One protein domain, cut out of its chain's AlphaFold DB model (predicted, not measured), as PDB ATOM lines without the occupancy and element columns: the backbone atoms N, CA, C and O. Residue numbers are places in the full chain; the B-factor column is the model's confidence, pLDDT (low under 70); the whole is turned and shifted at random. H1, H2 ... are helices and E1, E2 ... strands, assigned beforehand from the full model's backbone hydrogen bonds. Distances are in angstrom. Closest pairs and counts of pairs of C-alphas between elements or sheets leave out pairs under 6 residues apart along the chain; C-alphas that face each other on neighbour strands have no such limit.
ATOM      1  N   THR A 342       7.175  -7.494 -35.335       92.38
ATOM      2  CA  THR A 342       7.657  -8.632 -36.137       92.38
ATOM      3  C   THR A 342       6.623  -9.764 -36.215       92.38
ATOM      4  O   THR A 342       6.486 -10.425 -37.243       92.38
ATOM      5  N   GLU A 343       5.863  -9.970 -35.142       90.06
ATOM      6  CA  GLU A 343       4.796 -10.967 -35.014       90.06
ATOM      7  C   GLU A 343       3.576 -10.556 -35.840       90.06
ATOM      8  O   GLU A 343       3.026 -11.378 -36.566       90.06
ATOM      9  N   GLN A 344       3.200  -9.274 -35.802       91.94
ATOM     10  CA  GLN A 344       2.115  -8.735 -36.625       91.94
ATOM     11  C   GLN A 344       2.448  -8.795 -38.122       91.94
ATOM     12  O   GLN A 344       1.584  -9.154 -38.914       91.94
ATOM     13  N   LEU A 345       3.696  -8.524 -38.521       93.75
ATOM     14  CA  LEU A 345       4.134  -8.672 -39.915       93.75
ATOM     15  C   LEU A 345       4.124 -10.142 -40.375       93.75
ATOM     16  O   LEU A 345       3.713 -10.428 -41.498       93.75
ATOM     17  N   LYS A 346       4.510 -11.087 -39.505       93.25
ATOM     18  CA  LYS A 346       4.352 -12.531 -39.769       93.25
ATOM     19  C   LYS A 346       2.877 -12.925 -39.908       93.25
ATOM     20  O   LYS A 346       2.545 -13.655 -40.834       93.25
ATOM     21  N   LEU A 347       2.005 -12.409 -39.038       93.00
ATOM     22  CA  LEU A 347       0.562 -12.662 -39.072       93.00
ATOM     23  C   LEU A 347      -0.081 -12.126 -40.363       93.00
ATOM     24  O   LEU A 347      -0.810 -12.856 -41.022       93.00
ATOM     25  N   ILE A 348       0.261 -10.900 -40.772       93.62
ATOM     26  CA  ILE A 348      -0.176 -10.286 -42.039       93.62
ATOM     27  C   ILE A 348       0.242 -11.134 -43.250       93.62
ATOM     28  O   ILE A 348      -0.544 -11.316 -44.173       93.62
ATOM     29  N   ASN A 349       1.458 -11.693 -43.245       92.88
ATOM     30  CA  ASN A 349       1.925 -12.585 -44.312       92.88
ATOM     31  C   ASN A 349       1.214 -13.950 -44.329       92.88
ATOM     32  O   ASN A 349       1.163 -14.583 -45.379       92.88
ATOM     33  N   LEU A 350       0.703 -14.414 -43.185       91.75
ATOM     34  CA  LEU A 350       0.007 -15.696 -43.041       91.75
ATOM     35  C   LEU A 350      -1.505 -15.592 -43.312       91.75
ATOM     36  O   LEU A 350      -2.135 -16.596 -43.630       91.75
ATOM     37  N   LEU A 351      -2.077 -14.390 -43.199       93.44
ATOM     38  CA  LEU A 351      -3.490 -14.084 -43.461       93.44
ATOM     39  C   LEU A 351      -3.711 -13.330 -44.791       93.44
ATOM     40  O   LEU A 351      -4.773 -12.747 -44.997       93.44
ATOM     41  N   GLU A 352      -2.716 -13.313 -45.686       93.69
ATOM     42  CA  GLU A 352      -2.834 -12.688 -47.009       93.69
ATOM     43  C   GLU A 352      -3.810 -13.474 -47.898       93.69
ATOM     44  O   GLU A 352      -3.488 -14.551 -48.407       93.69
ATOM     45  N   ALA A 353      -4.988 -12.900 -48.127       87.62
ATOM     46  CA  ALA A 353      -5.958 -13.404 -49.083       87.62
ATOM     47  C   ALA A 353      -5.564 -13.020 -50.517       87.62
ATOM     48  O   ALA A 353      -5.108 -11.905 -50.788       87.62
ATOM     49  N   LYS A 354      -5.808 -13.932 -51.461       85.44
ATOM     50  CA  LYS A 354      -5.704 -13.679 -52.901       85.44
ATOM     51  C   LYS A 354      -7.087 -13.846 -53.508       85.44
ATOM     52  O   LYS A 354      -7.714 -14.875 -53.291       85.44
ATOM     53  N   LEU A 355      -7.548 -12.828 -54.229       81.56
ATOM     54  CA  LEU A 355      -8.785 -12.901 -55.003       81.56
ATOM     55  C   LEU A 355      -8.509 -13.616 -56.326       81.56
ATOM     56  O   LEU A 355      -7.452 -13.404 -56.934       81.56
ATOM     57  N   ASP A 356      -9.461 -14.427 -56.776       75.75
ATOM     58  CA  ASP A 356      -9.392 -15.035 -58.103       75.75
ATOM     59  C   ASP A 356      -9.614 -13.971 -59.189       75.75
ATOM     60  O   ASP A 356     -10.342 -12.997 -58.998       75.75
ATOM     61  N   LYS A 357      -8.970 -14.140 -60.351       65.69
ATOM     62  CA  LYS A 357      -8.955 -13.118 -61.420       65.69
ATOM     63  C   LYS A 357     -10.338 -12.771 -61.971       65.69
ATOM     64  O   LYS A 357     -10.535 -11.655 -62.438       65.69
ATOM     65  N   ASP A 358     -11.251 -13.733 -61.915       64.75
ATOM     66  CA  ASP A 358     -12.596 -13.654 -62.483       64.75
ATOM     67  C   ASP A 358     -13.656 -13.327 -61.408       64.75
ATOM     68  O   ASP A 358     -14.857 -13.326 -61.679       64.75
ATOM     69  N   GLN A 359     -13.223 -13.062 -60.170       70.06
ATOM     70  CA  GLN A 359     -14.091 -12.820 -59.023       70.06
ATOM     71  C   GLN A 359     -14.508 -11.344 -58.959       70.06
ATOM     72  O   GLN A 359     -13.671 -10.449 -58.837       70.06
ATOM     73  N   VAL A 360     -15.815 -11.078 -59.025       73.56
ATOM     74  CA  VAL A 360     -16.352  -9.714 -58.928       73.56
ATOM     75  C   VAL A 360     -16.215  -9.206 -57.491       73.56
ATOM     76  O   VAL A 360     -16.637  -9.866 -56.542       73.56
ATOM     77  N   PHE A 361     -15.639  -8.015 -57.333       81.06
ATOM     78  CA  PHE A 361     -15.499  -7.341 -56.045       81.06
ATOM     79  C   PHE A 361     -15.852  -5.856 -56.154       81.06
ATOM     80  O   PHE A 361     -15.645  -5.221 -57.191       81.06
ATOM     81  N   VAL A 362     -16.352  -5.294 -55.057       83.62
ATOM     82  CA  VAL A 362     -16.669  -3.869 -54.910       83.62
ATOM     83  C   VAL A 362     -15.738  -3.276 -53.859       83.62
ATOM     84  O   VAL A 362     -15.520  -3.883 -52.813       83.62
ATOM     85  N   VAL A 363     -15.177  -2.094 -54.119       85.81
ATOM     86  CA  VAL A 363     -14.432  -1.325 -53.111       85.81
ATOM     87  C   VAL A 363     -15.308  -0.168 -52.651       85.81
ATOM     88  O   VAL A 363     -15.724   0.660 -53.461       85.81
ATOM     89  N   GLU A 364     -15.600  -0.125 -51.355       88.50
ATOM     90  CA  GLU A 364     -16.542   0.812 -50.743       88.50
ATOM     91  C   GLU A 364     -15.991   1.406 -49.438       88.50
ATOM     92  O   GLU A 364     -15.047   0.891 -48.838       88.50
ATOM     93  N   VAL A 365     -16.574   2.515 -48.980       87.00
ATOM     94  CA  VAL A 365     -16.232   3.098 -47.674       87.00
ATOM     95  C   VAL A 365     -16.931   2.304 -46.573       87.00
ATOM     96  O   VAL A 365     -18.129   2.043 -46.661       87.00
ATOM     97  N   ASN A 366     -16.196   1.963 -45.511       89.69
ATOM     98  CA  ASN A 366     -16.734   1.232 -44.364       89.69
ATOM     99  C   ASN A 366     -18.027   1.852 -43.784       89.69
ATOM    100  O   ASN A 366     -18.184   3.071 -43.687       89.69
ATOM    101  N   SER A 367     -18.917   0.994 -43.283       87.38
ATOM    102  CA  SER A 367     -20.225   1.387 -42.742       87.38
ATOM    103  C   SER A 367     -20.185   2.044 -41.345       87.38
ATOM    104  O   SER A 367     -21.243   2.332 -40.787       87.38
ATOM    105  N   ASN A 368     -19.006   2.291 -40.754       89.25
ATOM    106  CA  ASN A 368     -18.861   3.020 -39.485       89.25
ATOM    107  C   ASN A 368     -17.818   4.156 -39.579       89.25
ATOM    108  O   ASN A 368     -16.779   4.130 -38.902       89.25
ATOM    109  N   PRO A 369     -18.100   5.219 -40.359       87.56
ATOM    110  CA  PRO A 369     -17.164   6.324 -40.537       87.56
ATOM    111  C   PRO A 369     -16.897   7.119 -39.251       87.56
ATOM    112  O   PRO A 369     -15.916   7.861 -39.192       87.56
ATOM    113  N   GLN A 370     -17.714   6.954 -38.203       86.69
ATOM    114  CA  GLN A 370     -17.457   7.522 -36.875       86.69
ATOM    115  C   GLN A 370     -16.322   6.794 -36.133       86.69
ATOM    116  O   GLN A 370     -15.670   7.406 -35.291       86.69
ATOM    117  N   ALA A 371     -16.051   5.520 -36.432       87.69
ATOM    118  CA  ALA A 371     -14.954   4.758 -35.831       87.69
ATOM    119  C   ALA A 371     -13.712   4.688 -36.734       87.69
ATOM    120  O   ALA A 371     -12.587   4.851 -36.252       87.69
ATOM    121  N   TYR A 372     -13.917   4.495 -38.041       90.12
ATOM    122  CA  TYR A 372     -12.848   4.199 -39.004       90.12
ATOM    123  C   TYR A 372     -12.663   5.269 -40.092       90.12
ATOM    124  O   TYR A 372     -11.801   5.134 -40.956       90.12
ATOM    125  N   GLY A 373     -13.423   6.368 -40.055       87.75
ATOM    126  CA  GLY A 373     -13.303   7.438 -41.046       87.75
ATOM    127  C   GLY A 373     -13.671   6.961 -42.447       87.75
ATOM    128  O   GLY A 373     -14.645   6.235 -42.622       87.75
ATOM    129  N   THR A 374     -12.898   7.364 -43.452       87.12
ATOM    130  CA  THR A 374     -13.134   6.987 -44.857       87.12
ATOM    131  C   THR A 374     -12.412   5.696 -45.281       87.12
ATOM    132  O   THR A 374     -12.329   5.412 -46.472       87.12
ATOM    133  N   GLY A 375     -11.935   4.888 -44.319       88.62
ATOM    134  CA  GLY A 375     -11.241   3.625 -44.582       88.62
ATOM    135  C   GLY A 375     -12.044   2.679 -45.479       88.62
ATOM    136  O   GLY A 375     -13.233   2.446 -45.248       88.62
ATOM    137  N   GLU A 376     -11.387   2.160 -46.511       90.81
ATOM    138  CA  GLU A 376     -12.006   1.364 -47.575       90.81
ATOM    139  C   GLU A 376     -12.041  -0.129 -47.221       90.81
ATOM    140  O   GLU A 376     -11.096  -0.661 -46.626       90.81
ATOM    141  N   ILE A 377     -13.124  -0.799 -47.616       92.38
ATOM    142  CA  ILE A 377     -13.333  -2.248 -47.534       92.38
ATOM    143  C   ILE A 377     -13.516  -2.774 -48.961       92.38
ATOM    144  O   ILE A 377     -14.150  -2.132 -49.795       92.38
ATOM    145  N   THR A 378     -12.949  -3.944 -49.249       90.62
ATOM    146  CA  THR A 378     -13.259  -4.718 -50.455       90.62
ATOM    147  C   THR A 378     -14.286  -5.786 -50.094       90.62
ATOM    148  O   THR A 378     -13.989  -6.681 -49.303       90.62
ATOM    149  N   THR A 379     -15.485  -5.683 -50.653       88.50
ATOM    150  CA  THR A 379     -16.590  -6.631 -50.474       88.50
ATOM    151  C   THR A 379     -16.644  -7.567 -51.680       88.50
ATOM    152  O   THR A 379     -16.556  -7.120 -52.827       88.50
ATOM    153  N   VAL A 380     -16.744  -8.871 -51.422       86.19
ATOM    154  CA  VAL A 380     -16.720  -9.932 -52.435       86.19
ATOM    155  C   VAL A 380     -17.954 -10.804 -52.259       86.19
ATOM    156  O   VAL A 380     -18.130 -11.456 -51.228       86.19
ATOM    157  N   GLU A 381     -18.805 -10.815 -53.279       81.06
ATOM    158  CA  GLU A 381     -20.038 -11.598 -53.315       81.06
ATOM    159  C   GLU A 381     -19.887 -12.740 -54.319       81.06
ATOM    160  O   GLU A 381     -19.347 -12.567 -55.414       81.06
ATOM    161  N   LYS A 382     -20.343 -13.931 -53.932       77.19
ATOM    162  CA  LYS A 382     -20.322 -15.127 -54.770       77.19
ATOM    163  C   LYS A 382     -21.603 -15.909 -54.519       77.19
ATOM    164  O   LYS A 382     -21.961 -16.166 -53.375       77.19
ATOM    165  N   GLU A 383     -22.295 -16.258 -55.593       66.12
ATOM    166  CA  GLU A 383     -23.609 -16.895 -55.529       66.12
ATOM    167  C   GLU A 383     -23.536 -18.232 -54.767       66.12
ATOM    168  O   GLU A 383     -22.785 -19.133 -55.142       66.12
ATOM    169  N   GLY A 384     -24.279 -18.331 -53.660       68.62
ATOM    170  CA  GLY A 384     -24.282 -19.496 -52.765       68.62
ATOM    171  C   GLY A 384     -23.219 -19.515 -51.652       68.62
ATOM    172  O   GLY A 384     -23.227 -20.450 -50.855       68.62
ATOM    173  N   GLU A 385     -22.337 -18.513 -51.549       78.00
ATOM    174  CA  GLU A 385     -21.400 -18.337 -50.421       78.00
ATOM    175  C   GLU A 385     -21.744 -17.093 -49.578       78.00
ATOM    176  O   GLU A 385     -22.424 -16.177 -50.035       78.00
ATOM    177  N   GLU A 386     -21.250 -17.036 -48.336       78.56
ATOM    178  CA  GLU A 386     -21.342 -15.824 -47.511       78.56
ATOM    179  C   GLU A 386     -20.483 -14.682 -48.086       78.56
ATOM    180  O   GLU A 386     -19.349 -14.896 -48.523       78.56
ATOM    181  N   THR A 387     -21.002 -13.450 -48.041       83.31
ATOM    182  CA  THR A 387     -20.306 -12.234 -48.491       83.31
ATOM    183  C   THR A 387     -19.032 -11.981 -47.679       83.31
ATOM    184  O   THR A 387     -19.091 -11.547 -46.522       83.31
ATOM    185  N   LYS A 388     -17.868 -12.180 -48.302       89.00
ATOM    186  CA  LYS A 388     -16.558 -11.969 -47.671       89.00
ATOM    187  C   LYS A 388     -16.152 -10.501 -47.758       89.00
ATOM    188  O   LYS A 388     -16.400  -9.827 -48.759       89.00
ATOM    189  N   ARG A 389     -15.522  -9.994 -46.698       92.12
ATOM    190  CA  ARG A 389     -15.047  -8.605 -46.607       92.12
ATOM    191  C   ARG A 389     -13.572  -8.574 -46.263       92.12
ATOM    192  O   ARG A 389     -13.109  -9.336 -45.419       92.12
ATOM    193  N   PHE A 390     -12.851  -7.657 -46.893       93.25
ATOM    194  CA  PHE A 390     -11.406  -7.553 -46.774       93.25
ATOM    195  C   PHE A 390     -10.951  -6.106 -46.575       93.25
ATOM    196  O   PHE A 390     -11.514  -5.172 -47.144       93.25
ATOM    197  N   ILE A 391      -9.874  -5.930 -45.817       94.50
ATOM    198  CA  ILE A 391      -9.158  -4.658 -45.649       94.50
ATOM    199  C   ILE A 391      -7.770  -4.736 -46.287       94.50
ATOM    200  O   ILE A 391      -7.199  -5.820 -46.423       94.50
ATOM    201  N   ARG A 392      -7.194  -3.578 -46.632       91.25
ATOM    202  CA  ARG A 392      -5.794  -3.479 -47.068       91.25
ATOM    203  C   ARG A 392      -4.900  -2.982 -45.928       91.25
ATOM    204  O   ARG A 392      -5.040  -1.848 -45.470       91.25
ATOM    205  N   MET A 393      -3.973  -3.830 -45.487       92.81
ATOM    206  CA  MET A 393      -3.052  -3.595 -44.368       92.81
ATOM    207  C   MET A 393      -1.636  -3.961 -44.818       92.81
ATOM    208  O   MET A 393      -1.408  -5.096 -45.234       92.81
ATOM    209  N   LYS A 394      -0.685  -3.012 -44.770       90.75
ATOM    210  CA  LYS A 394       0.666  -3.192 -45.352       90.75
ATOM    211  C   LYS A 394       0.607  -3.771 -46.779       90.75
ATOM    212  O   LYS A 394       1.225  -4.786 -47.082       90.75
ATOM    213  N   GLU A 395      -0.198  -3.116 -47.623       87.94
ATOM    214  CA  GLU A 395      -0.484  -3.429 -49.043       87.94
ATOM    215  C   GLU A 395      -1.208  -4.766 -49.316       87.94
ATOM    216  O   GLU A 395      -1.902  -4.889 -50.328       87.94
ATOM    217  N   LYS A 396      -1.148  -5.720 -48.383       92.81
ATOM    218  CA  LYS A 396      -1.799  -7.033 -48.447       92.81
ATOM    219  C   LYS A 396      -3.288  -6.951 -48.130       92.81
ATOM    220  O   LYS A 396      -3.732  -6.089 -47.370       92.81
ATOM    221  N   LEU A 397      -4.048  -7.862 -48.732       92.62
ATOM    222  CA  LEU A 397      -5.483  -8.015 -48.523       92.62
ATOM    223  C   LEU A 397      -5.719  -9.028 -47.393       92.62
ATOM    224  O   LEU A 397      -5.150 -10.116 -47.432       92.62
ATOM    225  N   ILE A 398      -6.519  -8.670 -46.387       95.06
ATOM    226  CA  ILE A 398      -6.776  -9.505 -45.201       95.06
ATOM    227  C   ILE A 398      -8.281  -9.563 -44.944       95.06
ATOM    228  O   ILE A 398      -8.943  -8.525 -44.962       95.06
ATOM    229  N   GLU A 399      -8.811 -10.761 -44.710       93.75
ATOM    230  CA  GLU A 399     -10.231 -10.988 -44.416       93.75
ATOM    231  C   GLU A 399     -10.615 -10.449 -43.025       93.75
ATOM    232  O   GLU A 399      -9.838 -10.543 -42.069       93.75
ATOM    233  N   VAL A 400     -11.812  -9.866 -42.912       94.19
ATOM    234  CA  VAL A 400     -12.337  -9.281 -41.668       94.19
ATOM    235  C   VAL A 400     -13.755  -9.744 -41.365       94.19
ATOM    236  O   VAL A 400     -14.657  -9.677 -42.200       94.19
ATOM    237  N   THR A 401     -13.973 -10.121 -40.108       91.62
ATOM    238  CA  THR A 401     -15.310 -10.296 -39.544       91.62
ATOM    239  C   THR A 401     -15.921  -8.919 -39.282       91.62
ATOM    240  O   THR A 401     -15.261  -8.039 -38.724       91.62
ATOM    241  N   MET A 402     -17.181  -8.729 -39.680       90.25
ATOM    242  CA  MET A 402     -17.916  -7.475 -39.499       90.25
ATOM    243  C   MET A 402     -19.073  -7.669 -38.513       90.25
ATOM    244  O   MET A 402     -20.109  -8.226 -38.869       90.25
ATOM    245  N   THR A 403     -18.904  -7.187 -37.283       89.94
ATOM    246  CA  THR A 403     -19.868  -7.385 -36.188       89.94
ATOM    247  C   THR A 403     -20.707  -6.126 -35.976       89.94
ATOM    248  O   THR A 403     -20.162  -5.036 -35.805       89.94
ATOM    249  N   ALA A 404     -22.034  -6.258 -35.958       89.56
ATOM    250  CA  ALA A 404     -22.942  -5.163 -35.618       89.56
ATOM    251  C   ALA A 404     -23.221  -5.145 -34.105       89.56
ATOM    252  O   ALA A 404     -23.772  -6.101 -33.564       89.56
ATOM    253  N   ILE A 405     -22.872  -4.047 -33.432       86.50
ATOM    254  CA  ILE A 405     -23.144  -3.820 -32.009       86.50
ATOM    255  C   ILE A 405     -24.358  -2.893 -31.886       86.50
ATOM    256  O   ILE A 405     -24.374  -1.784 -32.438       86.50
ATOM    257  N   LYS A 406     -25.394  -3.345 -31.169       82.25
ATOM    258  CA  LYS A 406     -26.652  -2.605 -30.977       82.25
ATOM    259  C   LYS A 406     -26.374  -1.195 -30.433       82.25
ATOM    260  O   LYS A 406     -25.521  -1.021 -29.574       82.25
ATOM    261  N   GLU A 407     -27.063  -0.186 -30.978       81.25
ATOM    262  CA  GLU A 407     -26.875   1.257 -30.698       81.25
ATOM    263  C   GLU A 407     -25.463   1.839 -30.958       81.25
ATOM    264  O   GLU A 407     -25.291   3.059 -30.894       81.25
ATOM    265  N   HIS A 408     -24.447   1.024 -31.268       83.31
ATOM    266  CA  HIS A 408     -23.033   1.438 -31.281       83.31
ATOM    267  C   HIS A 408     -22.291   1.142 -32.597       83.31
ATOM    268  O   HIS A 408     -21.090   1.401 -32.715       83.31
ATOM    269  N   GLY A 409     -23.024   0.712 -33.624       86.31
ATOM    270  CA  GLY A 409     -22.556   0.643 -35.007       86.31
ATOM    271  C   GLY A 409     -21.797  -0.641 -35.325       86.31
ATOM    272  O   GLY A 409     -22.029  -1.686 -34.726       86.31
ATOM    273  N   ILE A 410     -20.910  -0.572 -36.314       89.50
ATOM    274  CA  ILE A 410     -20.190  -1.737 -36.841       89.50
ATOM    275  C   ILE A 410     -18.735  -1.754 -36.371       89.50
ATOM    276  O   ILE A 410     -18.058  -0.722 -36.335       89.50
ATOM    277  N   ARG A 411     -18.264  -2.953 -36.045       92.12
ATOM    278  CA  ARG A 411     -16.900  -3.301 -35.659       92.12
ATOM    279  C   ARG A 411     -16.263  -4.203 -36.714       92.12
ATOM    280  O   ARG A 411     -16.953  -4.993 -37.353       92.12
ATOM    281  N   LEU A 412     -14.944  -4.091 -36.852       93.50
ATOM    282  CA  LEU A 412     -14.114  -4.939 -37.698       93.50
ATOM    283  C   LEU A 412     -13.012  -5.598 -36.857       93.50
ATOM    284  O   LEU A 412     -12.283  -4.912 -36.134       93.50
ATOM    285  N   ASP A 413     -12.867  -6.913 -36.999       93.31
ATOM    286  CA  ASP A 413     -11.766  -7.699 -36.439       93.31
ATOM    287  C   ASP A 413     -11.184  -8.625 -37.516       93.31
ATOM    288  O   ASP A 413     -11.913  -9.187 -38.334       93.31
ATOM    289  N   VAL A 414      -9.868  -8.833 -37.491       93.81
ATOM    290  CA  VAL A 414      -9.191  -9.875 -38.278       93.81
ATOM    291  C   VAL A 414      -9.191 -11.164 -37.463       93.81
ATOM    292  O   VAL A 414      -8.581 -11.215 -36.391       93.81
ATOM    293  N   TYR A 415      -9.849 -12.214 -37.953       89.81
ATOM    294  CA  TYR A 415      -9.798 -13.535 -37.325       89.81
ATOM    295  C   TYR A 415      -8.551 -14.306 -37.778       89.81
ATOM    296  O   TYR A 415      -8.233 -14.360 -38.963       89.81
ATOM    297  N   ALA A 416      -7.843 -14.925 -36.830       88.19
ATOM    298  CA  ALA A 416      -6.699 -15.792 -37.088       88.19
ATOM    299  C   ALA A 416      -7.045 -17.241 -36.686       88.19
ATOM    300  O   ALA A 416      -6.882 -17.594 -35.512       88.19
ATOM    301  N   PRO A 417      -7.488 -18.105 -37.627       83.75
ATOM    302  CA  PRO A 417      -7.940 -19.464 -37.310       83.75
ATOM    303  C   PRO A 417      -6.882 -20.311 -36.596       83.75
ATOM    304  O   PRO A 417      -7.186 -21.023 -35.649       83.75
ATOM    305  N   HIS A 418      -5.613 -20.167 -36.988       84.81
ATOM    306  CA  HIS A 418      -4.472 -20.882 -36.406       84.81
ATOM    307  C   HIS A 418      -4.110 -20.445 -34.969       84.81
ATOM    308  O   HIS A 418      -3.238 -21.053 -34.352       84.81
ATOM    309  N   LEU A 419      -4.755 -19.398 -34.437       83.31
ATOM    310  CA  LEU A 419      -4.658 -18.960 -33.036       83.31
ATOM    311  C   LEU A 419      -6.015 -19.005 -32.310       83.31
ATOM    312  O   LEU A 419      -6.076 -18.618 -31.143       83.31
ATOM    313  N   SER A 420      -7.099 -19.384 -33.002       84.69
ATOM    314  CA  SER A 420      -8.496 -19.213 -32.566       84.69
ATOM    315  C   SER A 420      -8.775 -17.828 -31.956       84.69
ATOM    316  O   SER A 420      -9.461 -17.708 -30.940       84.69
ATOM    317  N   LYS A 421      -8.192 -16.769 -32.538       86.44
ATOM    318  CA  LYS A 421      -8.165 -15.423 -31.945       86.44
ATOM    319  C   LYS A 421      -8.515 -14.334 -32.956       86.44
ATOM    320  O   LYS A 421      -7.919 -14.260 -34.027       86.44
ATOM    321  N   SER A 422      -9.408 -13.437 -32.549       88.44
ATOM    322  CA  SER A 422      -9.714 -12.190 -33.255       88.44
ATOM    323  C   SER A 422      -8.785 -11.053 -32.821       88.44
ATOM    324  O   SER A 422      -8.431 -10.928 -31.643       88.44
ATOM    325  N   PHE A 423      -8.395 -10.213 -33.776       91.12
ATOM    326  CA  PHE A 423      -7.540  -9.046 -33.579       91.12
ATOM    327  C   PHE A 423      -8.277  -7.777 -34.041       91.12
ATOM    328  O   PHE A 423      -8.551  -7.652 -35.237       91.12
ATOM    329  N   PRO A 424      -8.557  -6.817 -33.138       93.19
ATOM    330  CA  PRO A 424      -9.183  -5.557 -33.513       93.19
ATOM    331  C   PRO A 424      -8.330  -4.783 -34.506       93.19
ATOM    332  O   PRO A 424      -7.105  -4.703 -34.353       93.19
ATOM    333  N   VAL A 425      -8.989  -4.137 -35.463       93.75
ATOM    334  CA  VAL A 425      -8.347  -3.212 -36.398       93.75
ATOM    335  C   VAL A 425      -8.897  -1.801 -36.258       93.75
ATOM    336  O   VAL A 425     -10.041  -1.585 -35.866       93.75
ATOM    337  N   ASN A 426      -8.061  -0.830 -36.606       91.94
ATOM    338  CA  ASN A 426      -8.415   0.573 -36.741       91.94
ATOM    339  C   ASN A 426      -7.809   1.117 -38.047       91.94
ATOM    340  O   ASN A 426      -7.034   0.437 -38.722       91.94
ATOM    341  N   PHE A 427      -8.153   2.350 -38.405       90.25
ATOM    342  CA  PHE A 427      -7.686   3.002 -39.630       90.25
ATOM    343  C   PHE A 427      -7.106   4.375 -39.290       90.25
ATOM    344  O   PHE A 427      -7.662   5.075 -38.442       90.25
ATOM    345  N   ASN A 428      -5.977   4.751 -39.904       85.62
ATOM    346  CA  ASN A 428      -5.252   5.986 -39.558       85.62
ATOM    347  C   ASN A 428      -5.395   7.134 -40.577       85.62
ATOM    348  O   ASN A 428      -4.805   8.192 -40.370       85.62
ATOM    349  N   GLY A 429      -6.154   6.951 -41.662       82.81
ATOM    350  CA  GLY A 429      -6.246   7.915 -42.770       82.81
ATOM    351  C   GLY A 429      -5.368   7.581 -43.984       82.81
ATOM    352  O   GLY A 429      -5.443   8.294 -44.983       82.81
ATOM    353  N   ILE A 430      -4.559   6.516 -43.901       85.69
ATOM    354  CA  ILE A 430      -3.750   5.967 -45.003       85.69
ATOM    355  C   ILE A 430      -3.902   4.439 -45.072       85.69
ATOM    356  O   ILE A 430      -4.229   3.903 -46.126       85.69
ATOM    357  N   GLU A 431      -3.695   3.726 -43.960       89.62
ATOM    358  CA  GLU A 431      -3.765   2.260 -43.906       89.62
ATOM    359  C   GLU A 431      -4.563   1.737 -42.703       89.62
ATOM    360  O   GLU A 431      -4.690   2.397 -41.662       89.62
ATOM    361  N   TRP A 432      -5.087   0.519 -42.853       93.25
ATOM    362  CA  TRP A 432      -5.608  -0.264 -41.737       93.25
ATOM    363  C   TRP A 432      -4.455  -0.850 -40.917       93.25
ATOM    364  O   TRP A 432      -3.406  -1.197 -41.460       93.25
ATOM    365  N   PHE A 433      -4.648  -0.978 -39.607       93.38
ATOM    366  CA  PHE A 433      -3.649  -1.506 -38.677       93.38
ATOM    367  C   PHE A 433      -4.313  -2.158 -37.458       93.38
ATOM    368  O   PHE A 433      -5.455  -1.844 -37.129       93.38
ATOM    369  N   PHE A 434      -3.608  -3.060 -36.773       92.88
ATOM    370  CA  PHE A 434      -4.103  -3.662 -35.530       92.88
ATOM    371  C   PHE A 434      -4.149  -2.642 -34.386       92.88
ATOM    372  O   PHE A 434      -3.224  -1.843 -34.224       92.88
ATOM    373  N   GLU A 435      -5.176  -2.700 -33.539       91.81
ATOM    374  CA  GLU A 435      -5.244  -1.827 -32.365       91.81
ATOM    375  C   GLU A 435      -4.095  -2.084 -31.388       91.81
ATOM    376  O   GLU A 435      -3.812  -3.221 -31.002       91.81
ATOM    377  N   ALA A 436      -3.476  -0.994 -30.927       90.12
ATOM    378  CA  ALA A 436      -2.433  -1.029 -29.911       90.12
ATOM    379  C   ALA A 436      -2.892  -1.781 -28.648       90.12
ATOM    380  O   ALA A 436      -4.078  -1.818 -28.314       90.12
ATOM    381  N   THR A 437      -1.946  -2.371 -27.917       91.31
ATOM    382  CA  THR A 437      -2.239  -3.152 -26.703       91.31
ATOM    383  C   THR A 437      -2.893  -2.302 -25.608       91.31
ATOM    384  O   THR A 437      -3.758  -2.778 -24.880       91.31
ATOM    385  N   THR A 438      -2.557  -1.014 -25.554       93.94
ATOM    386  CA  THR A 438      -3.176  -0.003 -24.693       93.94
ATOM    387  C   THR A 438      -3.763   1.117 -25.548       93.94
ATOM    388  O   THR A 438      -3.152   1.529 -26.536       93.94
ATOM    389  N   SER A 439      -4.928   1.634 -25.153       93.38
ATOM    390  CA  SER A 439      -5.635   2.702 -25.857       93.38
ATOM    391  C   SER A 439      -4.739   3.938 -26.063       93.38
ATOM    392  O   SER A 439      -4.080   4.391 -25.119       93.38
ATOM    393  N   PRO A 440      -4.734   4.550 -27.266       88.75
ATOM    394  CA  PRO A 440      -3.906   5.718 -27.595       88.75
ATOM    395  C   PRO A 440      -4.229   6.989 -26.780       88.75
ATOM    396  O   PRO A 440      -3.528   8.001 -26.927       88.75
ATOM    397  N   PHE A 441      -5.264   6.926 -25.938       91.69
ATOM    398  CA  PHE A 441      -5.744   7.960 -25.023       91.69
ATOM    399  C   PHE A 441      -5.423   7.657 -23.546       91.69
ATOM    400  O   PHE A 441      -5.875   8.381 -22.670       91.69
ATOM    401  N   VAL A 442      -4.649   6.619 -23.219       95.38
ATOM    402  CA  VAL A 442      -4.217   6.336 -21.834       95.38
ATOM    403  C   VAL A 442      -2.795   6.866 -21.607       95.38
ATOM    404  O   VAL A 442      -1.921   6.763 -22.472       95.38
ATOM    405  N   ALA A 443      -2.541   7.486 -20.452       95.00
ATOM    406  CA  ALA A 443      -1.200   7.928 -20.076       95.00
ATOM    407  C   ALA A 443      -0.291   6.733 -19.728       95.00
ATOM    408  O   ALA A 443      -0.712   5.782 -19.073       95.00
ATOM    409  N   LYS A 444       0.995   6.802 -20.109       94.06
ATOM    410  CA  LYS A 444       1.985   5.724 -19.885       94.06
ATOM    411  C   LYS A 444       2.214   5.402 -18.396       94.06
ATOM    412  O   LYS A 444       2.680   4.314 -18.074       94.06
ATOM    413  N   GLU A 445       1.882   6.324 -17.492       93.94
ATOM    414  CA  GLU A 445       1.861   6.112 -16.037       93.94
ATOM    415  C   GLU A 445       0.669   5.253 -15.577       93.94
ATOM    416  O   GLU A 445       0.844   4.356 -14.753       93.94
ATOM    417  N   VAL A 446      -0.519   5.476 -16.155       95.88
ATOM    418  CA  VAL A 446      -1.734   4.691 -15.897       95.88
ATOM    419  C   VAL A 446      -1.540   3.287 -16.441       95.88
ATOM    420  O   VAL A 446      -1.710   2.327 -15.706       95.88
ATOM    421  N   GLU A 447      -1.083   3.162 -17.687       96.31
ATOM    422  CA  GLU A 447      -0.755   1.872 -18.297       96.31
ATOM    423  C   GLU A 447       0.193   1.043 -17.424       96.31
ATOM    424  O   GLU A 447      -0.151  -0.073 -17.052       96.31
ATOM    425  N   LYS A 448       1.347   1.603 -17.027       95.00
ATOM    426  CA  LYS A 448       2.314   0.903 -16.168       95.00
ATOM    427  C   LYS A 448       1.710   0.474 -14.831       95.00
ATOM    428  O   LYS A 448       1.924  -0.662 -14.423       95.00
ATOM    429  N   LYS A 449       0.983   1.370 -14.150       94.62
ATOM    430  CA  LYS A 449       0.429   1.088 -12.818       94.62
ATOM    431  C   LYS A 449      -0.733   0.097 -12.865       94.62
ATOM    432  O   LYS A 449      -0.828  -0.720 -11.963       94.62
ATOM    433  N   ILE A 450      -1.596   0.157 -13.881       95.19
ATOM    434  CA  ILE A 450      -2.743  -0.753 -14.026       95.19
ATOM    435  C   ILE A 450      -2.290  -2.132 -14.525       95.19
ATOM    436  O   ILE A 450      -2.777  -3.136 -14.015       95.19
ATOM    437  N   ALA A 451      -1.303  -2.204 -15.430       92.56
ATOM    438  CA  ALA A 451      -0.743  -3.469 -15.917       92.56
ATOM    439  C   ALA A 451      -0.215  -4.377 -14.789       92.56
ATOM    440  O   ALA A 451      -0.358  -5.594 -14.863       92.56
ATOM    441  N   SER A 452       0.351  -3.794 -13.725       92.25
ATOM    442  CA  SER A 452       0.845  -4.523 -12.545       92.25
ATOM    443  C   SER A 452      -0.234  -4.914 -11.522       92.25
ATOM    444  O   SER A 452       0.115  -5.349 -10.430       92.25
ATOM    445  N   MET A 453      -1.521  -4.706 -11.822       93.19
ATOM    446  CA  MET A 453      -2.649  -5.052 -10.937       93.19
ATOM    447  C   MET A 453      -3.945  -5.365 -11.715       93.19
ATOM    448  O   MET A 453      -5.050  -5.081 -11.250       93.19
ATOM    449  N   LEU A 454      -3.826  -5.919 -12.930       91.31
ATOM    450  CA  LEU A 454      -4.971  -6.306 -13.776       91.31
ATOM    451  C   LEU A 454      -5.884  -7.344 -13.102       91.31
ATOM    452  O   LEU A 454      -7.074  -7.407 -13.392       91.31
ATOM    453  N   ASP A 455      -5.340  -8.128 -12.174       90.62
ATOM    454  CA  ASP A 455      -6.060  -9.072 -11.322       90.62
ATOM    455  C   ASP A 455      -7.128  -8.400 -10.443       90.62
ATOM    456  O   ASP A 455      -8.175  -9.008 -10.219       90.62
ATOM    457  N   LYS A 456      -6.920  -7.145 -10.014       91.62
ATOM    458  CA  LYS A 456      -7.869  -6.389  -9.176       91.62
ATOM    459  C   LYS A 456      -9.063  -5.821  -9.946       91.62
ATOM    460  O   LYS A 456     -10.090  -5.520  -9.338       91.62
ATOM    461  N   PHE A 457      -8.937  -5.651 -11.260       92.69
ATOM    462  CA  PHE A 457      -9.963  -5.033 -12.098       92.69
ATOM    463  C   PHE A 457     -10.876  -6.071 -12.749       92.69
ATOM    464  O   PHE A 457     -10.474  -7.209 -12.998       92.69
ATOM    465  N   GLU A 458     -12.113  -5.680 -13.048       91.25
ATOM    466  CA  GLU A 458     -12.907  -6.397 -14.045       91.25
ATOM    467  C   GLU A 458     -12.193  -6.306 -15.402       91.25
ATOM    468  O   GLU A 458     -11.774  -5.227 -15.817       91.25
ATOM    469  N   THR A 459     -12.027  -7.430 -16.104       91.94
ATOM    470  CA  THR A 459     -11.314  -7.448 -17.389       91.94
ATOM    471  C   THR A 459     -11.894  -8.474 -18.350       91.94
ATOM    472  O   THR A 459     -12.023  -9.645 -17.991       91.94
ATOM    473  N   HIS A 460     -12.089  -8.074 -19.603       88.19
ATOM    474  CA  HIS A 460     -12.361  -8.981 -20.719       88.19
ATOM    475  C   HIS A 460     -11.121  -9.073 -21.622       88.19
ATOM    476  O   HIS A 460     -10.353  -8.117 -21.733       88.19
ATOM    477  N   LYS A 461     -10.911 -10.229 -22.265       85.94
ATOM    478  CA  LYS A 461      -9.847 -10.439 -23.273       85.94
ATOM    479  C   LYS A 461     -10.391 -10.586 -24.692       85.94
ATOM    480  O   LYS A 461      -9.702 -10.218 -25.637       85.94
ATOM    481  N   ASN A 462     -11.605 -11.121 -24.837       85.50
ATOM    482  CA  ASN A 462     -12.323 -11.125 -26.104       85.50
ATOM    483  C   ASN A 462     -13.093  -9.800 -26.253       85.50
ATOM    484  O   ASN A 462     -13.861  -9.475 -25.348       85.50
ATOM    485  N   PRO A 463     -12.912  -9.040 -27.347       86.56
ATOM    486  CA  PRO A 463     -13.612  -7.780 -27.560       86.56
ATOM    487  C   PRO A 463     -14.801  -7.867 -28.534       86.56
ATOM    488  O   PRO A 463     -15.351  -6.822 -28.862       86.56
ATOM    489  N   SER A 464     -15.204  -9.058 -29.005       84.69
ATOM    490  CA  SER A 464     -16.284  -9.223 -30.003       84.69
ATOM    491  C   SER A 464     -17.619  -8.560 -29.638       84.69
ATOM    492  O   SER A 464     -18.355  -8.162 -30.534       84.69
ATOM    493  N   GLU A 465     -17.927  -8.437 -28.346       86.94
ATOM    494  CA  GLU A 465     -19.163  -7.829 -27.820       86.94
ATOM    495  C   GLU A 465     -19.068  -6.299 -27.657       86.94
ATOM    496  O   GLU A 465     -20.066  -5.638 -27.380       86.94
ATOM    497  N   LEU A 466     -17.871  -5.723 -27.817       92.12
ATOM    498  CA  LEU A 466     -17.590  -4.305 -27.595       92.12
ATOM    499  C   LEU A 466     -17.539  -3.549 -28.919       92.12
ATOM    500  O   LEU A 466     -16.915  -4.014 -29.866       92.12
ATOM    501  N   SER A 467     -18.086  -2.337 -28.977       93.25
ATOM    502  CA  SER A 467     -17.997  -1.439 -30.136       93.25
ATOM    503  C   SER A 467     -16.554  -1.156 -30.571       93.25
ATOM    504  O   SER A 467     -15.595  -1.349 -29.823       93.25
ATOM    505  N   ALA A 468     -16.392  -0.595 -31.769       91.31
ATOM    506  CA  ALA A 468     -15.152   0.090 -32.119       91.31
ATOM    507  C   ALA A 468     -14.932   1.336 -31.215       91.31
ATOM    508  O   ALA A 468     -15.917   1.873 -30.691       91.31
ATOM    509  N   PRO A 469     -13.685   1.818 -31.012       90.56
ATOM    510  CA  PRO A 469     -13.419   2.916 -30.078       90.56
ATOM    511  C   PRO A 469     -13.914   4.300 -30.538       90.56
ATOM    512  O   PRO A 469     -13.776   4.692 -31.702       90.56
ATOM    513  N   ASP A 470     -14.430   5.078 -29.585       86.81
ATOM    514  CA  ASP A 470     -14.882   6.460 -29.773       86.81
ATOM    515  C   ASP A 470     -13.728   7.491 -29.784       86.81
ATOM    516  O   ASP A 470     -12.545   7.148 -29.769       86.81
ATOM    517  N   GLY A 471     -14.065   8.787 -29.812       79.00
ATOM    518  CA  GLY A 471     -13.088   9.889 -29.837       79.00
ATOM    519  C   GLY A 471     -12.243  10.061 -28.564       79.00
ATOM    520  O   GLY A 471     -11.332  10.890 -28.557       79.00
ATOM    521  N   LYS A 472     -12.520   9.297 -27.498       85.25
ATOM    522  CA  LYS A 472     -11.681   9.153 -26.294       85.25
ATOM    523  C   LYS A 472     -11.060   7.749 -26.198       85.25
ATOM    524  O   LYS A 472     -10.393   7.440 -25.213       85.25
ATOM    525  N   GLY A 473     -11.258   6.895 -27.203       88.44
ATOM    526  CA  GLY A 473     -10.820   5.503 -27.202       88.44
ATOM    527  C   GLY A 473     -11.638   4.593 -26.285       88.44
ATOM    528  O   GLY A 473     -11.116   3.556 -25.871       88.44
ATOM    529  N   LEU A 474     -12.871   4.983 -25.939       92.19
ATOM    530  CA  LEU A 474     -13.810   4.164 -25.171       92.19
ATOM    531  C   LEU A 474     -14.623   3.269 -26.110       92.19
ATOM    532  O   LEU A 474     -15.010   3.694 -27.196       92.19
ATOM    533  N   MET A 475     -14.921   2.052 -25.672       93.50
ATOM    534  CA  MET A 475     -15.787   1.099 -26.379       93.50
ATOM    535  C   MET A 475     -17.018   0.794 -25.521       93.50
ATOM    536  O   MET A 475     -17.004   1.066 -24.317       93.50
ATOM    537  N   ARG A 476     -18.084   0.248 -26.115       91.94
ATOM    538  CA  ARG A 476     -19.349  -0.047 -25.418       91.94
ATOM    539  C   ARG A 476     -19.909  -1.420 -25.760       91.94
ATOM    540  O   ARG A 476     -19.863  -1.796 -26.926       91.94
ATOM    541  N   ASP A 477     -20.455  -2.123 -24.774       89.00
ATOM    542  CA  ASP A 477     -21.245  -3.349 -24.987       89.00
ATOM    543  C   ASP A 477     -22.714  -3.040 -25.352       89.00
ATOM    544  O   ASP A 477     -23.094  -1.872 -25.469       89.00
ATOM    545  N   GLU A 478     -23.562  -4.069 -25.514       81.62
ATOM    546  CA  GLU A 478     -24.992  -3.892 -25.847       81.62
ATOM    547  C   GLU A 478     -25.817  -3.134 -24.788       81.62
ATOM    548  O   GLU A 478     -26.910  -2.656 -25.096       81.62
ATOM    549  N   SER A 479     -25.313  -3.007 -23.553       73.94
ATOM    550  CA  SER A 479     -25.952  -2.225 -22.484       73.94
ATOM    551  C   SER A 479     -25.535  -0.747 -22.506       73.94
ATOM    552  O   SER A 479     -26.182   0.107 -21.895       73.94
ATOM    553  N   GLY A 480     -24.452  -0.428 -23.221       79.00
ATOM    554  CA  GLY A 480     -23.816   0.886 -23.239       79.00
ATOM    555  C   GLY A 480     -22.769   1.101 -22.139       79.00
ATOM    556  O   GLY A 480     -22.195   2.203 -22.075       79.00
ATOM    557  N   ARG A 481     -22.482   0.084 -21.306       86.88
ATOM    558  CA  ARG A 481     -21.388   0.097 -20.317       86.88
ATOM    559  C   ARG A 481     -20.072   0.361 -21.047       86.88
ATOM    560  O   ARG A 481     -19.864  -0.097 -22.166       86.88
ATOM    561  N   SER A 482     -19.226   1.209 -20.471       91.62
ATOM    562  CA  SER A 482     -18.066   1.784 -21.171       91.62
ATOM    563  C   SER A 482     -16.773   1.086 -20.770       91.62
ATOM    564  O   SER A 482     -16.558   0.869 -19.584       91.62
ATOM    565  N   TYR A 483     -15.896   0.795 -21.731       95.12
ATOM    566  CA  TYR A 483     -14.638   0.067 -21.530       95.12
ATOM    567  C   TYR A 483     -13.451   0.828 -22.129       95.12
ATOM    568  O   TYR A 483     -13.579   1.492 -23.158       95.12
ATOM    569  N   ILE A 484     -12.272   0.684 -21.520       96.06
ATOM    570  CA  ILE A 484     -10.982   1.187 -22.011       96.06
ATOM    571  C   ILE A 484     -10.017   0.009 -22.203       96.06
ATOM    572  O   ILE A 484      -9.956  -0.895 -21.369       96.06
ATOM    573  N   LYS A 485      -9.245   0.003 -23.295       95.88
ATOM    574  CA  LYS A 485      -8.219  -1.027 -23.525       95.88
ATOM    575  C   LYS A 485      -6.918  -0.647 -22.811       95.88
ATOM    576  O   LYS A 485      -6.369   0.424 -23.082       95.88
ATOM    577  N   ILE A 486      -6.398  -1.512 -21.942       95.75
ATOM    578  CA  ILE A 486      -5.089  -1.369 -21.283       95.75
ATOM    579  C   ILE A 486      -4.398  -2.738 -21.278       95.75
ATOM    580  O   ILE A 486      -4.955  -3.707 -20.774       95.75
ATOM    581  N   SER A 487      -3.187  -2.825 -21.837       93.31
ATOM    582  CA  SER A 487      -2.364  -4.050 -21.854       93.31
ATOM    583  C   SER A 487      -3.109  -5.313 -22.339       93.31
ATOM    584  O   SER A 487      -3.073  -6.357 -21.693       93.31
ATOM    585  N   ASP A 488      -3.815  -5.193 -23.468       91.44
ATOM    586  CA  ASP A 488      -4.694  -6.201 -24.094       91.44
ATOM    587  C   ASP A 488      -5.860  -6.712 -23.226       91.44
ATOM    588  O   ASP A 488      -6.498  -7.711 -23.558       91.44
ATOM    589  N   HIS A 489      -6.194  -5.984 -22.160       94.31
ATOM    590  CA  HIS A 489      -7.391  -6.198 -21.355       94.31
ATOM    591  C   HIS A 489      -8.366  -5.034 -21.555       94.31
ATOM    592  O   HIS A 489      -7.974  -3.866 -21.620       94.31
ATOM    593  N   TYR A 490      -9.649  -5.360 -21.657       95.06
ATOM    594  CA  TYR A 490     -10.744  -4.407 -21.799       95.06
ATOM    595  C   TYR A 490     -11.371  -4.220 -20.419       95.06
ATOM    596  O   TYR A 490     -12.002  -5.137 -19.891       95.06
ATOM    597  N   ILE A 491     -11.116  -3.058 -19.816       95.75
ATOM    598  CA  ILE A 491     -11.445  -2.742 -18.420       95.75
ATOM    599  C   ILE A 491     -12.649  -1.792 -18.402       95.75
ATOM    600  O   ILE A 491     -12.588  -0.774 -19.100       95.75
ATOM    601  N   PRO A 492     -13.722  -2.051 -17.631       94.50
ATOM    602  CA  PRO A 492     -14.832  -1.113 -17.516       94.50
ATOM    603  C   PRO A 492     -14.373   0.218 -16.894       94.50
ATOM    604  O   PRO A 492     -13.628   0.237 -15.910       94.50
ATOM    605  N   LEU A 493     -14.810   1.334 -17.481       92.62
ATOM    606  CA  LEU A 493     -14.444   2.708 -17.128       92.62
ATOM    607  C   LEU A 493     -15.704   3.590 -17.078       92.62
ATOM    608  O   LEU A 493     -16.116   4.185 -18.077       92.62
ATOM    609  N   ILE A 494     -16.330   3.668 -15.903       87.19
ATOM    610  CA  ILE A 494     -17.645   4.297 -15.708       87.19
ATOM    611  C   ILE A 494     -17.498   5.790 -15.411       87.19
ATOM    612  O   ILE A 494     -16.560   6.218 -14.740       87.19
ATOM    613  N   THR A 495     -18.416   6.605 -15.936       83.94
ATOM    614  CA  THR A 495     -18.405   8.068 -15.756       83.94
ATOM    615  C   THR A 495     -19.077   8.446 -14.438       83.94
ATOM    616  O   THR A 495     -20.278   8.234 -14.285       83.94
ATOM    617  N   LEU A 496     -18.329   9.061 -13.516       73.81
ATOM    618  CA  LEU A 496     -18.866   9.544 -12.236       73.81
ATOM    619  C   LEU A 496     -19.523  10.924 -12.359       73.81
ATOM    620  O   LEU A 496     -20.509  11.198 -11.684       73.81
ATOM    621  N   GLU A 497     -18.970  11.795 -13.207       66.50
ATOM    622  CA  GLU A 497     -19.414  13.182 -13.379       66.50
ATOM    623  C   GLU A 497     -19.373  13.547 -14.869       66.50
ATOM    624  O   GLU A 497     -18.294  13.783 -15.421       66.50
ATOM    625  N   LYS A 498     -20.537  13.632 -15.535       53.31
ATOM    626  CA  LYS A 498     -20.605  13.919 -16.987       53.31
ATOM    627  C   LYS A 498     -19.913  15.227 -17.390       53.31
ATOM    628  O   LYS A 498     -19.303  15.273 -18.451       53.31
ATOM    629  N   ASN A 499     -19.953  16.246 -16.531       55.56
ATOM    630  CA  ASN A 499     -19.307  17.541 -16.773       55.56
ATOM    631  C   ASN A 499     -17.865  17.608 -16.225       55.56
ATOM    632  O   ASN A 499     -17.142  18.551 -16.529       55.56
ATOM    633  N   GLY A 500     -17.445  16.641 -15.400       59.19
ATOM    634  CA  GLY A 500     -16.156  16.667 -14.699       59.19
ATOM    635  C   GLY A 500     -15.009  15.979 -15.445       59.19
ATOM    636  O   GLY A 500     -13.867  16.050 -14.983       59.19
ATOM    637  N   ASN A 501     -15.291  15.282 -16.556       79.88
ATOM    638  CA  ASN A 501     -14.356  14.353 -17.211       79.88
ATOM    639  C   ASN A 501     -13.747  13.333 -16.220       79.88
ATOM    640  O   ASN A 501     -12.585  12.940 -16.354       79.88
ATOM    641  N   ARG A 502     -14.531  12.926 -15.213       85.12
ATOM    642  CA  ARG A 502     -14.109  12.086 -14.086       85.12
ATOM    643  C   ARG A 502     -14.744  10.702 -14.193       85.12
ATOM    644  O   ARG A 502     -15.967  10.576 -14.307       85.12
ATOM    645  N   TYR A 503     -13.906   9.677 -14.151       89.38
ATOM    646  CA  TYR A 503     -14.262   8.287 -14.416       89.38
ATOM    647  C   TYR A 503     -13.606   7.370 -13.375       89.38
ATOM    648  O   TYR A 503     -12.594   7.753 -12.791       89.38
ATOM    649  N   HIS A 504     -14.108   6.153 -13.171       90.38
ATOM    650  CA  HIS A 504     -13.385   5.132 -12.403       90.38
ATOM    651  C   HIS A 504     -13.259   3.820 -13.171       90.38
ATOM    652  O   HIS A 504     -14.178   3.416 -13.879       90.38
ATOM    653  N   LEU A 505     -12.117   3.151 -13.003       91.81
ATOM    654  CA  LEU A 505     -11.969   1.752 -13.398       91.81
ATOM    655  C   LEU A 505     -12.724   0.870 -12.392       91.81
ATOM    656  O   LEU A 505     -12.669   1.135 -11.183       91.81
ATOM    657  N   VAL A 506     -13.431  -0.155 -12.872       89.44
ATOM    658  CA  VAL A 506     -14.224  -1.048 -12.006       89.44
ATOM    659  C   VAL A 506     -13.364  -2.191 -11.462       89.44
ATOM    660  O   VAL A 506     -12.676  -2.888 -12.211       89.44
ATOM    661  N   LYS A 507     -13.381  -2.355 -10.137       86.75
ATOM    662  CA  LYS A 507     -12.665  -3.405  -9.402       86.75
ATOM    663  C   LYS A 507     -13.575  -4.597  -9.124       86.75
ATOM    664  O   LYS A 507     -14.770  -4.410  -8.943       86.75
ATOM    665  N   LYS A 508     -12.982  -5.790  -9.013       84.62
ATOM    666  CA  LYS A 508     -13.689  -7.017  -8.602       84.62
ATOM    667  C   LYS A 508     -14.139  -6.977  -7.144       84.62
ATOM    668  O   LYS A 508     -15.215  -7.464  -6.826       84.62
ATOM    669  N   ASP A 509     -13.308  -6.421  -6.261       78.94
ATOM    670  CA  ASP A 509     -13.709  -6.145  -4.883       78.94
ATOM    671  C   ASP A 509     -14.261  -4.722  -4.787       78.94
ATOM    672  O   ASP A 509     -13.522  -3.740  -4.892       78.94
ATOM    673  N   TYR A 510     -15.569  -4.623  -4.565       72.44
ATOM    674  CA  TYR A 510     -16.269  -3.358  -4.361       72.44
ATOM    675  C   TYR A 510     -15.927  -2.668  -3.025       72.44
ATOM    676  O   TYR A 510     -16.249  -1.492  -2.858       72.44
ATOM    677  N   ASN A 511     -15.274  -3.362  -2.083       69.50
ATOM    678  CA  ASN A 511     -14.778  -2.761  -0.842       69.50
ATOM    679  C   ASN A 511     -13.453  -1.999  -1.056       69.50
ATOM    680  O   ASN A 511     -13.105  -1.141  -0.246       69.50
ATOM    681  N   GLU A 512     -12.706  -2.275  -2.134       74.50
ATOM    682  CA  GLU A 512     -11.488  -1.528  -2.445       74.50
ATOM    683  C   GLU A 512     -11.801  -0.121  -2.983       74.50
ATOM    684  O   GLU A 512     -12.528   0.048  -3.964       74.50
ATOM    685  N   SER A 513     -11.130   0.899  -2.438       73.69
ATOM    686  CA  SER A 513     -11.281   2.296  -2.863       73.69
ATOM    687  C   SER A 513     -11.123   2.474  -4.384       73.69
ATOM    688  O   SER A 513     -10.189   1.946  -5.005       73.69
ATOM    689  N   MET A 514     -12.034   3.244  -4.987       83.75
ATOM    690  CA  MET A 514     -12.132   3.412  -6.440       83.75
ATOM    691  C   MET A 514     -10.857   3.976  -7.081       83.75
ATOM    692  O   MET A 514     -10.230   4.905  -6.574       83.75
ATOM    693  N   THR A 515     -10.497   3.458  -8.257       89.56
ATOM    694  CA  THR A 515      -9.362   3.972  -9.041       89.56
ATOM    695  C   THR A 515      -9.842   5.024 -10.035       89.56
ATOM    696  O   THR A 515     -10.304   4.697 -11.127       89.56
ATOM    697  N   ILE A 516      -9.752   6.294  -9.626       90.50
ATOM    698  CA  ILE A 516     -10.254   7.437 -10.394       90.50
ATOM    699  C   ILE A 516      -9.260   7.867 -11.480       90.50
ATOM    700  O   ILE A 516      -8.086   8.139 -11.208       90.50
ATOM    701  N   LEU A 517      -9.768   7.988 -12.706       92.50
ATOM    702  CA  LEU A 517      -9.093   8.597 -13.846       92.50
ATOM    703  C   LEU A 517      -9.805   9.895 -14.246       92.50
ATOM    704  O   LEU A 517     -11.035   9.982 -14.219       92.50
ATOM    705  N   ARG A 518      -9.038  10.893 -14.689       90.56
ATOM    706  CA  ARG A 518      -9.571  12.099 -15.336       90.56
ATOM    707  C   ARG A 518      -9.089  12.174 -16.777       90.56
ATOM    708  O   ARG A 518      -7.909  11.937 -17.045       90.56
ATOM    709  N   PHE A 519      -9.992  12.504 -17.699       90.00
ATOM    710  CA  PHE A 519      -9.626  12.786 -19.087       90.00
ATOM    711  C   PHE A 519      -9.117  14.227 -19.199       90.00
ATOM    712  O   PHE A 519      -9.882  15.184 -19.105       90.00
ATOM    713  N   ASP A 520      -7.809  14.375 -19.379       85.38
ATOM    714  CA  ASP A 520      -7.147  15.649 -19.621       85.38
ATOM    715  C   ASP A 520      -7.328  16.050 -21.091       85.38
ATOM    716  O   ASP A 520      -6.678  15.505 -21.984       85.38
ATOM    717  N   GLU A 521      -8.219  17.009 -21.343       78.50
ATOM    718  CA  GLU A 521      -8.562  17.478 -22.693       78.50
ATOM    719  C   GLU A 521      -7.416  18.216 -23.401       78.50
ATOM    720  O   GLU A 521      -7.375  18.238 -24.631       78.50
ATOM    721  N   LYS A 522      -6.455  18.784 -22.656       73.75
ATOM    722  CA  LYS A 522      -5.282  19.463 -23.239       73.75
ATOM    723  C   LYS A 522      -4.271  18.449 -23.762       73.75
ATOM    724  O   LYS A 522      -3.669  18.660 -24.812       73.75
ATOM    725  N   ASN A 523      -4.091  17.358 -23.020       77.81
ATOM    726  CA  ASN A 523      -3.179  16.270 -23.365       77.81
ATOM    727  C   ASN A 523      -3.849  15.152 -24.189       77.81
ATOM    728  O   ASN A 523      -3.151  14.278 -24.708       77.81
ATOM    729  N   GLY A 524      -5.183  15.169 -24.298       82.12
ATOM    730  CA  GLY A 524      -5.997  14.145 -24.952       82.12
ATOM    731  C   GLY A 524      -5.896  12.774 -24.280       82.12
ATOM    732  O   GLY A 524      -5.847  11.767 -24.991       82.12
ATOM    733  N   LYS A 525      -5.751  12.718 -22.945       91.06
ATOM    734  CA  LYS A 525      -5.430  11.469 -22.230       91.06
ATOM    735  C   LYS A 525      -6.087  11.305 -20.863       91.06
ATOM    736  O   LYS A 525      -6.123  12.231 -20.062       91.06
ATOM    737  N   PHE A 526      -6.470  10.070 -20.552       94.31
ATOM    738  CA  PHE A 526      -6.737   9.606 -19.198       94.31
ATOM    739  C   PHE A 526      -5.443   9.544 -18.378       94.31
ATOM    740  O   PHE A 526      -4.510   8.812 -18.725       94.31
ATOM    741  N   ARG A 527      -5.426  10.284 -17.268       94.25
ATOM    742  CA  ARG A 527      -4.419  10.239 -16.196       94.25
ATOM    743  C   ARG A 527      -5.099   9.958 -14.855       94.25
ATOM    744  O   ARG A 527      -6.326  10.012 -14.772       94.25
ATOM    745  N   PHE A 528      -4.331   9.699 -13.801       93.06
ATOM    746  CA  PHE A 528      -4.900   9.635 -12.451       93.06
ATOM    747  C   PHE A 528      -5.422  11.006 -11.987       93.06
ATOM    748  O   PHE A 528      -4.944  12.064 -12.416       93.06
ATOM    749  N   GLU A 529      -6.418  10.977 -11.103       90.00
ATOM    750  CA  GLU A 529      -6.873  12.155 -10.362       90.00
ATOM    751  C   GLU A 529      -5.824  12.599  -9.332       90.00
ATOM    752  O   GLU A 529      -5.345  11.787  -8.535       90.00
ATOM    753  N   THR A 530      -5.485  13.891  -9.330       84.88
ATOM    754  CA  THR A 530      -4.596  14.482  -8.316       84.88
ATOM    755  C   THR A 530      -5.333  14.717  -6.999       84.88
ATOM    756  O   THR A 530      -6.550  14.898  -6.980       84.88
ATOM    757  N   ASP A 531      -4.609  14.773  -5.880       76.12
ATOM    758  CA  ASP A 531      -5.233  14.999  -4.568       76.12
ATOM    759  C   ASP A 531      -5.900  16.384  -4.463       76.12
ATOM    760  O   ASP A 531      -6.913  16.518  -3.787       76.12
ATOM    761  N   LEU A 532      -5.422  17.393  -5.206       72.50
ATOM    762  CA  LEU A 532      -6.106  18.688  -5.319       72.50
ATOM    763  C   LEU A 532      -7.454  18.564  -6.045       72.50
ATOM    764  O   LEU A 532      -8.440  19.127  -5.585       72.50
ATOM    765  N   GLU A 533      -7.521  17.817  -7.150       78.38
ATOM    766  CA  GLU A 533      -8.777  17.570  -7.876       78.38
ATOM    767  C   GLU A 533      -9.748  16.704  -7.058       78.38
ATOM    768  O   GLU A 533     -10.956  16.941  -7.095       78.38
ATOM    769  N   ARG A 534      -9.230  15.739  -6.283       74.56
ATOM    770  CA  ARG A 534     -10.028  14.940  -5.341       74.56
ATOM    771  C   ARG A 534     -10.601  15.821  -4.234       74.56
ATOM    772  O   ARG A 534     -11.804  15.775  -3.993       74.56
ATOM    773  N   ASN A 535      -9.766  16.655  -3.614       65.56
ATOM    774  CA  ASN A 535     -10.189  17.584  -2.572       65.56
ATOM    775  C   ASN A 535     -11.179  18.616  -3.119       65.56
ATOM    776  O   ASN A 535     -12.166  18.879  -2.455       65.56
TER     777      ASN A 535
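AT A GLANCE: This is residues 342 to 535 of the 1082 residues of an uncharacterized protein of Enterococcus hirae (UniProt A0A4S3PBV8). Two lobes stand end to end in a rod: in the first, the sheets E1 to E4 and E5 to E8 lie face to face as a sandwich with their strands crossed, and in the second, the sheet E9 to E14 is curled like part of a barrel, with H3 packed on E14 and E10. H1 lies at the side of the sandwich, and H4 follows E14 at the far end of the second lobe. The printed part has 194 residues, with four named helices and fourteen named strands in the order H1 E1 H2 E2 to E8 H3 E9 to E14 H4; the three sheets are antiparallel, with their strands side by side in chain order, and the class is mixed, helices and strands. The whole is compact, with a radius of gyration of the C-alphas of 18.7 A, and spans 67 by 31 by 29 A.

IN THESE COORDINATES: H1, residues 342 to 350, begins with C-alpha 342 at (7.657, -8.632, -36.137) and is 12.5 A long from first to last C-alpha. E1 is residues 361 to 365, H2 369 to 372, E2 376 to 380, E3 388 to 393 and E4 396 to 399. E5 is residues 401 to 405, E6 409 to 416 with 22.9 A, E7 421 to 427 with 20.0 A, and E8 432 to 434. H3, residues 444 to 451 and 10.4 A long, begins with C-alpha 444 at (1.985, 5.724, -19.885). E9 is residues 474 to 476, E10 482 to 486, E11 489 to 497 with 24.2 A, E12 502 to 505, E13 515 to 520 with 15.9 A, and E14 525 to 528. H4, residues 531 to 535, ends with C-alpha 535 at (-10.189, 17.584, -2.572).

HOW THE PARTS SIT: H1 only grazes the sheet E1 to E4, and the closest C-alphas of H1 and E4, those of Ile 348 and Ile 398, are 7.4 A apart. Within this sheet N 362 and O 379 of E1 and E2 are 2.9 A apart, N 378 and O 390 of E2 and E3 2.8 A, and N 391 and O 398 of E3 and E4 2.9 A, within hydrogen-bond range. E4 runs on into E5 at 53 degrees across a break of 1 residue. In the second sheet of the sandwich N 403 and O 411 of E5 and E6 are 2.9 A apart, N 414 and O 423 of E6 and E7 2.9 A, and N 426 and O 433 of E7 and E8 2.8 A. The strands of the two sheets stand at 70 degrees, and the closest C-alphas of E3 and E8, those of Met 393 and Trp 432, are 5.0 A apart. H2 stands at the level of the sheet E5 to E8, with a height over the sheet of 0.1 A. E9 to E14 form a meander, each strand the antiparallel neighbour of the one before, in a strongly twisted sheet whose edge strands are E9 and E14. N 484 and O 491 of E10 and E11 are 2.8 A apart, and N 518 and O 527 of E13 and E14 2.9 A. H3 is on this sheet at a height over the sheet of 7.9 A; the closest C-alphas of H3 and E14, those of Val 446 and Arg 527, are 6.2 A apart. H4 is not on it. Every O i to N i+4 pair is within hydrogen-bond range in H1, H3 and H4; H2 is too short for such a pair, and its one O i to N i+3 pair is not within range.

THE WHOLE: The C-alphas of Asp 358 and Asn 535, the two farthest apart, are 67.6 A apart. The printed part has no cut. The link H3 to E9, residues 452 to 473, is long. The mean pLDDT of the printed part is 87.1; under 70 are residues 357 to 358, 383 to 384, 497 to 500, 511 and 535.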